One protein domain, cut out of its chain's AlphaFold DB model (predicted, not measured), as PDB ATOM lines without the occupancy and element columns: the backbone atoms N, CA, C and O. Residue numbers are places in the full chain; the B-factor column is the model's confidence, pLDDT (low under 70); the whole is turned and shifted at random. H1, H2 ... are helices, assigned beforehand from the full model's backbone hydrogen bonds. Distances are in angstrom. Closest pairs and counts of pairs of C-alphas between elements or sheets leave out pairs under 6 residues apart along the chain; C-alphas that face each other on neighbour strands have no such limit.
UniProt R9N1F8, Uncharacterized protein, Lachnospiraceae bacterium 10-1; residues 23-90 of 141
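Overview. This is residues 23 to 90 of the 141 residues of an uncharacterized protein of Lachnospiraceae bacterium 10-1 (UniProt R9N1F8). Look first at H3, the longest helix, which reaches out as an arm, while at the other end of the model H1 and H2 cross each other steeply and make a small head. The second part of H2 and the link after it lead from this crossing to the arm; residues 56 to 63, 65 to 71 and 73 to 90 stick out, and this long reach makes the length. You are reading 68 residues with three named helices, in the order H1, H2, H3, and no named strand; the class is all helix. The whole is extended, with a radius of gyration of the C-alphas of 21.4 A, and the C-alphas span 65 by 26 by 15 A.

Along the chain. Find C-alpha 66 at (-17.785, -32.564, 28.332); from there H3, residues 66 to 88, runs 32.6 A to C-alpha 88 at (-30.111, -2.420, 29.191). Go back to Tyr 44, where H2 begins; it holds residues 44 to 60 and is 24.1 A long from first to last C-alpha. Then find C-alpha 23 at (-3.694, -47.475, 19.653), where H1 begins; it holds residues 23 to 37 and is 21.7 A long.

Arrangement. Starting from H3, you will find that it touches no helix: it is apart from H2, the helix before it in the chain, and apart from H1. Look next at H1 and H2, which touch, with 7 pairs of C-alphas within 8 A. Their closest C-alphas are those of Ile 31 and Ala 51, 6.2 A apart. H1 touches H2 with residues 30 to 35 alone, and H2 touches H1 with residues 47 to 51 alone. Their lines stand at a steep tilt of 64 degrees and they run opposite ways, with their centres 10.5 A apart. In the backbones of H1, H2 and H3, every pair of O i and N i+4 is within hydrogen-bond range.

Size, cuts and confidence. The two C-alphas farthest apart are those of Lys 41 and Leu 89, at 64.7 A. Without the stretches that stand free, the body has 35 residues and spans 42 by 23 by 15 A. The printed part has no cut; the link from H2 to H3, 5 residues, is tight, and the link from H1 to H2, 6 residues, is short. Read the B-factor column for the model's confidence: the mean pLDDT of the printed part is 74.0, and the values under 70 are at residues 37 to 42, residue 56, residues 58 to 67, residue 85 and residues 87 to 90.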
ATOM      1  N   GLN A  23      -4.685 -48.275  18.925       78.19
ATOM      2  CA  GLN A  23      -3.694 -47.475  19.653       78.19
ATOM      3  C   GLN A  23      -2.335 -47.480  18.941       78.19
ATOM      4  O   GLN A  23      -1.714 -46.430  18.762       78.19
ATOM      5  N   GLU A  24      -1.901 -48.650  18.479       77.19
ATOM      6  CA  GLU A  24      -0.637 -48.821  17.758       77.19
ATOM      7  C   GLU A  24      -0.694 -48.198  16.362       77.19
ATOM      8  O   GLU A  24       0.249 -47.519  15.946       77.19
ATOM      9  N   ARG A  25      -1.840 -48.309  15.681       78.31
ATOM     10  CA  ARG A  25      -2.108 -47.611  14.419       78.31
ATOM     11  C   ARG A  25      -1.995 -46.092  14.577       78.31
ATOM     12  O   ARG A  25      -1.358 -45.435  13.749       78.31
ATOM     13  N   ARG A  26      -2.578 -45.516  15.635       78.56
ATOM     14  CA  ARG A  26      -2.463 -44.074  15.930       78.56
ATOM     15  C   ARG A  26      -1.027 -43.667  16.228       78.56
ATOM     16  O   ARG A  26      -0.559 -42.675  15.668       78.56
ATOM     17  N   ALA A  27      -0.323 -44.433  17.060       81.25
ATOM     18  CA  ALA A  27       1.081 -44.181  17.374       81.25
ATOM     19  C   ALA A  27       1.943 -44.174  16.101       81.25
ATOM     20  O   ALA A  27       2.721 -43.242  15.875       81.25
ATOM     21  N   TRP A  28       1.732 -45.147  15.213       82.56
ATOM     22  CA  TRP A  28       2.414 -45.209  13.925       82.56
ATOM     23  C   TRP A  28       2.125 -43.985  13.046       82.56
ATOM     24  O   TRP A  28       3.055 -43.402  12.487       82.56
ATOM     25  N   GLN A  29       0.869 -43.536  12.960       81.00
ATOM     26  CA  GLN A  29       0.509 -42.339  12.187       81.00
ATOM     27  C   GLN A  29       1.171 -41.061  12.723       81.00
ATOM     28  O   GLN A  29       1.592 -40.215  11.931       81.00
ATOM     29  N   ILE A  30       1.272 -40.909  14.046       82.56
ATOM     30  CA  ILE A  30       1.932 -39.758  14.681       82.56
ATOM     31  C   ILE A  30       3.425 -39.755  14.331       82.56
ATOM     32  O   ILE A  30       3.936 -38.766  13.802       82.56
ATOM     33  N   ILE A  31       4.100 -40.889  14.526       81.88
ATOM     34  CA  ILE A  31       5.528 -41.050  14.212       81.88
ATOM     35  C   ILE A  31       5.786 -40.824  12.716       81.88
ATOM     36  O   ILE A  31       6.748 -40.155  12.331       81.88
ATOM     37  N   GLN A  32       4.905 -41.331  11.849       80.31
ATOM     38  CA  GLN A  32       5.023 -41.149  10.406       80.31
ATOM     39  C   GLN A  32       4.884 -39.674  10.004       80.31
ATOM     40  O   GLN A  32       5.658 -39.207   9.165       80.31
ATOM     41  N   LYS A  33       3.938 -38.928  10.591       80.69
ATOM     42  CA  LYS A  33       3.784 -37.483  10.344       80.69
ATOM     43  C   LYS A  33       5.047 -36.715  10.737       80.69
ATOM     44  O   LYS A  33       5.544 -35.930   9.931       80.69
ATOM     45  N   LEU A  34       5.606 -37.006  11.911       76.88
ATOM     46  CA  LEU A  34       6.824 -36.357  12.406       76.88
ATOM     47  C   LEU A  34       8.046 -36.660  11.528       76.88
ATOM     48  O   LEU A  34       8.793 -35.751  11.182       76.88
ATOM     49  N   SER A  35       8.188 -37.901  11.053       73.25
ATOM     50  CA  SER A  35       9.290 -38.287  10.155       73.25
ATOM     51  C   SER A  35       9.284 -37.587   8.786       73.25
ATOM     52  O   SER A  35      10.330 -37.482   8.151       73.25
ATOM     53  N   LYS A  36       8.116 -37.131   8.312       70.50
ATOM     54  CA  LYS A  36       7.954 -36.472   7.004       70.50
ATOM     55  C   LYS A  36       8.136 -34.954   7.072       70.50
ATOM     56  O   LYS A  36       8.450 -34.351   6.051       70.50
ATOM     57  N   GLY A  37       7.901 -34.345   8.237       61.81
ATOM     58  CA  GLY A  37       7.857 -32.889   8.403       61.81
ATOM     59  C   GLY A  37       9.226 -32.210   8.454       61.81
ATOM     60  O   GLY A  37       9.346 -31.046   8.082       61.81
ATOM     61  N   GLU A  38      10.274 -32.920   8.872       60.53
ATOM     62  CA  GLU A  38      11.609 -32.342   9.011       60.53
ATOM     63  C   GLU A  38      12.505 -32.862   7.883       60.53
ATOM     64  O   GLU A  38      12.935 -34.009   7.878       60.53
ATOM     65  N   GLY A  39      12.798 -32.007   6.894       58.66
ATOM     66  CA  GLY A  39      13.611 -32.324   5.706       58.66
ATOM     67  C   GLY A  39      15.068 -32.744   5.978       58.66
ATOM     68  O   GLY A  39      15.874 -32.825   5.052       58.66
ATOM     69  N   LYS A  40      15.429 -33.011   7.237       66.62
ATOM     70  CA  LYS A  40      16.703 -33.594   7.668       66.62
ATOM     71  C   LYS A  40      16.418 -34.976   8.251       66.62
ATOM     72  O   LYS A  40      15.489 -35.132   9.030       66.62
ATOM     73  N   LYS A  41      17.244 -35.974   7.914       65.81
ATOM     74  CA  LYS A  41      17.151 -37.337   8.468       65.81
ATOM     75  C   LYS A  41      17.371 -37.301   9.987       65.81
ATOM     76  O   LYS A  41      18.507 -37.400  10.444       65.81
ATOM     77  N   GLN A  42      16.304 -37.118  10.757       67.75
ATOM     78  CA  GLN A  42      16.357 -37.186  12.211       67.75
ATOM     79  C   GLN A  42      16.557 -38.624  12.671       67.75
ATOM     80  O   GLN A  42      16.127 -39.578  12.012       67.75
ATOM     81  N   LYS A  43      17.233 -38.788  13.810       77.75
ATOM     82  CA  LYS A  43      17.364 -40.101  14.435       77.75
ATOM     83  C   LYS A  43      15.983 -40.533  14.916       77.75
ATOM     84  O   LYS A  43      15.236 -39.742  15.476       77.75
ATOM     85  N   TYR A  44      15.651 -41.804  14.727       73.38
ATOM     86  CA  TYR A  44      14.331 -42.325  15.084       73.38
ATOM     87  C   TYR A  44      14.019 -42.189  16.582       73.38
ATOM     88  O   TYR A  44      12.878 -41.928  16.943       73.38
ATOM     89  N   ASN A  45      15.035 -42.282  17.444       80.25
ATOM     90  CA  ASN A  45      14.879 -42.033  18.877       80.25
ATOM     91  C   ASN A  45      14.414 -40.600  19.168       80.25
ATOM     92  O   ASN A  45      13.563 -40.416  20.030       80.25
ATOM     93  N   ASP A  46      14.908 -39.611  18.419       81.06
ATOM     94  CA  ASP A  46      14.500 -38.212  18.575       81.06
ATOM     95  C   ASP A  46      13.048 -38.028  18.105       81.06
ATOM     96  O   ASP A  46      12.267 -37.342  18.757       81.06
ATOM     97  N   ILE A  47      12.659 -38.714  17.022       80.00
ATOM     98  CA  ILE A  47      11.280 -38.716  16.508       80.00
ATOM     99  C   ILE A  47      10.320 -39.339  17.530       80.00
ATOM    100  O   ILE A  47       9.255 -38.778  17.776       80.00
ATOM    101  N   ILE A  48      10.680 -40.475  18.140       81.25
ATOM    102  CA  ILE A  48       9.858 -41.087  19.194       81.25
ATOM    103  C   ILE A  48       9.788 -40.168  20.411       81.25
ATOM    104  O   ILE A  48       8.697 -39.948  20.926       81.25
ATOM    105  N   ALA A  49      10.918 -39.627  20.872       81.25
ATOM    106  CA  ALA A  49      10.943 -38.744  22.033       81.25
ATOM    107  C   ALA A  49      10.029 -37.530  21.816       81.25
ATOM    108  O   ALA A  49       9.198 -37.225  22.668       81.25
ATOM    109  N   LYS A  50      10.104 -36.912  20.633       83.25
ATOM    110  CA  LYS A  50       9.218 -35.818  20.229       83.25
ATOM    111  C   LYS A  50       7.755 -36.258  20.170       83.25
ATOM    112  O   LYS A  50       6.904 -35.565  20.710       83.25
ATOM    113  N   ALA A  51       7.462 -37.427  19.597       81.56
ATOM    114  CA  ALA A  51       6.105 -37.971  19.542       81.56
ATOM    115  C   ALA A  51       5.507 -38.218  20.935       81.56
ATOM    116  O   ALA A  51       4.335 -37.934  21.155       81.56
ATOM    117  N   VAL A  52       6.304 -38.747  21.867       81.00
ATOM    118  CA  VAL A  52       5.886 -39.022  23.247       81.00
ATOM    119  C   VAL A  52       5.629 -37.717  23.993       81.00
ATOM    120  O   VAL A  52       4.575 -37.575  24.607       81.00
ATOM    121  N   VAL A  53       6.543 -36.748  23.896       82.19
ATOM    122  CA  VAL A  53       6.370 -35.428  24.515       82.19
ATOM    123  C   VAL A  53       5.144 -34.722  23.939       82.19
ATOM    124  O   VAL A  53       4.270 -34.336  24.701       82.19
ATOM    125  N   GLU A  54       4.991 -34.658  22.612       77.44
ATOM    126  CA  GLU A  54       3.810 -34.052  21.980       77.44
ATOM    127  C   GLU A  54       2.504 -34.766  22.356       77.44
ATOM    128  O   GLU A  54       1.462 -34.119  22.481       77.44
ATOM    129  N   TYR A  55       2.532 -36.090  22.531       75.00
ATOM    130  CA  TYR A  55       1.364 -36.855  22.957       75.00
ATOM    131  C   TYR A  55       0.950 -36.505  24.390       75.00
ATOM    132  O   TYR A  55      -0.234 -36.282  24.630       75.00
ATOM    133  N   TYR A  56       1.902 -36.414  25.323       68.69
ATOM    134  CA  TYR A  56       1.610 -36.060  26.714       68.69
ATOM    135  C   TYR A  56       1.329 -34.565  26.909       68.69
ATOM    136  O   TYR A  56       0.422 -34.228  27.664       68.69
ATOM    137  N   ASP A  57       1.995 -33.675  26.172       72.06
ATOM    138  CA  ASP A  57       1.677 -32.242  26.145       72.06
ATOM    139  C   ASP A  57       0.253 -32.014  25.620       72.06
ATOM    140  O   ASP A  57      -0.513 -31.220  26.168       72.06
ATOM    141  N   ARG A  58      -0.150 -32.768  24.588       64.75
ATOM    142  CA  ARG A  58      -1.529 -32.758  24.086       64.75
ATOM    143  C   ARG A  58      -2.503 -33.469  25.019       64.75
ATOM    144  O   ARG A  58      -3.661 -33.082  25.052       64.75
ATOM    145  N   ALA A  59      -2.076 -34.469  25.784       58.41
ATOM    146  CA  ALA A  59      -2.904 -35.060  26.834       58.41
ATOM    147  C   ALA A  59      -3.139 -34.070  27.991       58.41
ATOM    148  O   ALA A  59      -4.220 -34.062  28.570       58.41
ATOM    149  N   GLY A  60      -2.173 -33.188  28.270       56.97
ATOM    150  CA  GLY A  60      -2.357 -32.020  29.139       56.97
ATOM    151  C   GLY A  60      -3.299 -30.964  28.544       56.97
ATOM    152  O   GLY A  60      -3.963 -30.249  29.286       56.97
ATOM    153  N   GLN A  61      -3.416 -30.913  27.213       54.78
ATOM    154  CA  GLN A  61      -4.479 -30.220  26.474       54.78
ATOM    155  C   GLN A  61      -5.590 -31.178  26.026       54.78
ATOM    156  O   GLN A  61      -6.053 -31.117  24.880       54.78
ATOM    157  N   MET A  62      -6.013 -32.100  26.896       54.38
ATOM    158  CA  MET A  62      -7.277 -32.787  26.652       54.38
ATOM    159  C   MET A  62      -8.346 -31.722  26.355       54.38
ATOM    160  O   MET A  62      -8.369 -30.692  27.036       54.38
ATOM    161  N   PRO A  63      -9.222 -31.919  25.347       55.44
ATOM    162  CA  PRO A  63     -10.437 -31.123  25.305       55.44
ATOM    163  C   PRO A  63     -11.077 -31.321  26.676       55.44
ATOM    164  O   PRO A  63     -11.221 -32.472  27.099       55.44
ATOM    165  N   MET A  64     -11.329 -30.216  27.385       58.91
ATOM    166  CA  MET A  64     -12.059 -30.197  28.656       58.91
ATOM    167  C   MET A  64     -13.101 -31.314  28.632       58.91
ATOM    168  O   MET A  64     -13.775 -31.496  27.604       58.91
ATOM    169  N   ARG A  65     -13.207 -32.105  29.709       63.72
ATOM    170  CA  ARG A  65     -14.246 -33.148  29.734       63.72
ATOM    171  C   ARG A  65     -15.581 -32.475  29.405       63.72
ATOM    172  O   ARG A  65     -15.756 -31.304  29.720       63.72
ATOM    173  N   ASN A  66     -16.515 -33.176  28.758       65.69
ATOM    174  CA  ASN A  66     -17.785 -32.564  28.332       65.69
ATOM    175  C   ASN A  66     -18.463 -31.757  29.463       65.69
ATOM    176  O   ASN A  66     -19.068 -30.729  29.202       65.69
ATOM    177  N   GLU A  67     -18.285 -32.197  30.709       67.81
ATOM    178  CA  GLU A  67     -18.692 -31.520  31.946       67.81
ATOM    179  C   GLU A  67     -18.004 -30.153  32.156       67.81
ATOM    180  O   GLU A  67     -18.680 -29.153  32.359       67.81
ATOM    181  N   GLU A  68     -16.677 -30.076  32.031       71.38
ATOM    182  CA  GLU A  68     -15.900 -28.831  32.163       71.38
ATOM    183  C   GLU A  68     -16.173 -27.855  31.004       71.38
ATOM    184  O   GLU A  68     -16.149 -26.634  31.177       71.38
ATOM    185  N   LEU A  69     -16.458 -28.380  29.804       76.94
ATOM    186  CA  LEU A  69     -16.905 -27.562  28.671       76.94
ATOM    187  C   LEU A  69     -18.273 -26.933  28.942       76.94
ATOM    188  O   LEU A  69     -18.465 -25.763  28.614       76.94
ATOM    189  N   LEU A  70     -19.205 -27.694  29.520       78.88
ATOM    190  CA  LEU A  70     -20.528 -27.195  29.893       78.88
ATOM    191  C   LEU A  70     -20.419 -26.105  30.960       78.88
ATOM    192  O   LEU A  70     -20.970 -25.028  30.755       78.88
ATOM    193  N   GLU A  71     -19.631 -26.329  32.012       81.56
ATOM    194  CA  GLU A  71     -19.416 -25.346  33.083       81.56
ATOM    195  C   GLU A  71     -18.837 -24.028  32.541       81.56
ATOM    196  O   GLU A  71     -19.328 -22.941  32.850       81.56
ATOM    197  N   ARG A  72     -17.855 -24.096  31.630       80.12
ATOM    198  CA  ARG A  72     -17.338 -22.891  30.961       80.12
ATOM    199  C   ARG A  72     -18.362 -22.199  30.069       80.12
ATOM    200  O   ARG A  72     -18.317 -20.975  29.935       80.12
ATOM    201  N   ILE A  73     -19.215 -22.952  29.380       82.12
ATOM    202  CA  ILE A  73     -20.256 -22.372  28.524       82.12
ATOM    203  C   ILE A  73     -21.300 -21.662  29.390       82.12
ATOM    204  O   ILE A  73     -21.670 -20.537  29.053       82.12
ATOM    205  N   GLU A  74     -21.711 -22.266  30.506       82.50
ATOM    206  CA  GLU A  74     -22.600 -21.649  31.499       82.50
ATOM    207  C   GLU A  74     -21.994 -20.348  32.044       82.50
ATOM    208  O   GLU A  74     -22.615 -19.291  31.926       82.50
ATOM    209  N   GLU A  75     -20.728 -20.369  32.478       85.38
ATOM    210  CA  GLU A  75     -20.030 -19.170  32.971       85.38
ATOM    211  C   GLU A  75     -19.976 -18.043  31.913       85.38
ATOM    212  O   GLU A  75     -20.130 -16.855  32.217       85.38
ATOM    213  N   ILE A  76     -19.777 -18.393  30.636       87.00
ATOM    214  CA  ILE A  76     -19.769 -17.422  29.530       87.00
ATOM    215  C   ILE A  76     -21.165 -16.832  29.291       87.00
ATOM    216  O   ILE A  76     -21.266 -15.639  28.974       87.00
ATOM    217  N   ILE A  77     -22.217 -17.644  29.397       88.44
ATOM    218  CA  ILE A  77     -23.608 -17.210  29.221       88.44
ATOM    219  C   ILE A  77     -23.997 -16.252  30.346       88.44
ATOM    220  O   ILE A  77     -24.451 -15.145  30.045       88.44
ATOM    221  N   ASP A  78     -23.728 -16.612  31.600       87.44
ATOM    222  CA  ASP A  78     -24.038 -15.779  32.767       87.44
ATOM    223  C   ASP A  78     -23.309 -14.439  32.693       87.44
ATOM    224  O   ASP A  78     -23.916 -13.367  32.763       87.44
ATOM    225  N   ARG A  79     -22.010 -14.467  32.377       88.12
ATOM    226  CA  ARG A  79     -21.221 -13.242  32.202       88.12
ATOM    227  C   ARG A  79     -21.729 -12.361  31.056       88.12
ATOM    228  O   ARG A  79     -21.533 -11.141  31.090       88.12
ATOM    229  N   LYS A  80     -22.309 -12.939  30.000       84.19
ATOM    230  CA  LYS A  80     -22.928 -12.170  28.907       84.19
ATOM    231  C   LYS A  80     -24.295 -11.614  29.306       84.19
ATOM    232  O   LYS A  80     -24.577 -10.480  28.929       84.19
ATOM    233  N   MET A  81     -25.089 -12.363  30.066       79.75
ATOM    234  CA  MET A  81     -26.372 -11.908  30.612       79.75
ATOM    235  C   MET A  81     -26.188 -10.740  31.582       79.75
ATOM    236  O   MET A  81     -26.883  -9.734  31.472       79.75
ATOM    237  N   ASP A  82     -25.186 -10.798  32.456       79.94
ATOM    238  CA  ASP A  82     -24.876  -9.690  33.365       79.94
ATOM    239  C   ASP A  82     -24.465  -8.423  32.609       79.94
ATOM    240  O   ASP A  82     -24.845  -7.303  32.964       79.94
ATOM    241  N   LYS A  83     -23.692  -8.585  31.530       82.56
ATOM    242  CA  LYS A  83     -23.296  -7.465  30.669       82.56
ATOM    243  C   LYS A  83     -24.491  -6.876  29.929       82.56
ATOM    244  O   LYS A  83     -24.626  -5.656  29.933       82.56
ATOM    245  N   SER A  84     -25.358  -7.707  29.346       70.00
ATOM    246  CA  SER A  84     -26.536  -7.224  28.622       70.00
ATOM    247  C   SER A  84     -27.538  -6.545  29.554       70.00
ATOM    248  O   SER A  84     -28.045  -5.484  29.209       70.00
ATOM    249  N   GLN A  85     -27.765  -7.065  30.764       69.25
ATOM    250  CA  GLN A  85     -28.615  -6.405  31.760       69.25
ATOM    251  C   GLN A  85     -28.052  -5.047  32.186       69.25
ATOM    252  O   GLN A  85     -28.791  -4.065  32.281       69.25
ATOM    253  N   LYS A  86     -26.735  -4.962  32.403       71.75
ATOM    254  CA  LYS A  86     -26.074  -3.705  32.771       71.75
ATOM    255  C   LYS A  86     -26.120  -2.664  31.648       71.75
ATOM    256  O   LYS A  86     -26.181  -1.472  31.936       71.75
ATOM    257  N   GLU A  87     -26.101  -3.109  30.397       63.31
ATOM    258  CA  GLU A  87     -26.241  -2.265  29.208       63.31
ATOM    259  C   GLU A  87     -27.704  -1.827  29.004       63.31
ATOM    260  O   GLU A  87     -27.967  -0.656  28.735       63.31
ATOM    261  N   MET A  88     -28.673  -2.714  29.267       58.72
ATOM    262  CA  MET A  88     -30.111  -2.420  29.191       58.72
ATOM    263  C   MET A  88     -30.567  -1.417  30.262       58.72
ATOM    264  O   MET A  88     -31.385  -0.545  29.983       58.72
ATOM    265  N   LEU A  89     -29.997  -1.491  31.471       60.12
ATOM    266  CA  LEU A  89     -30.227  -0.519  32.551       60.12
ATOM    267  C   LEU A  89     -29.606   0.862  32.273       60.12
ATOM    268  O   LEU A  89     -29.956   1.829  32.945       60.12
ATOM    269  N   GLN A  90     -28.682   0.964  31.313       58.53
ATOM    270  CA  GLN A  90     -27.987   2.208  30.972       58.53
ATOM    271  C   GLN A  90     -28.651   2.978  29.821       58.53
ATOM    272  O   GLN A  90     -28.208   4.075  29.486       58.53
TER     273      GLN A  90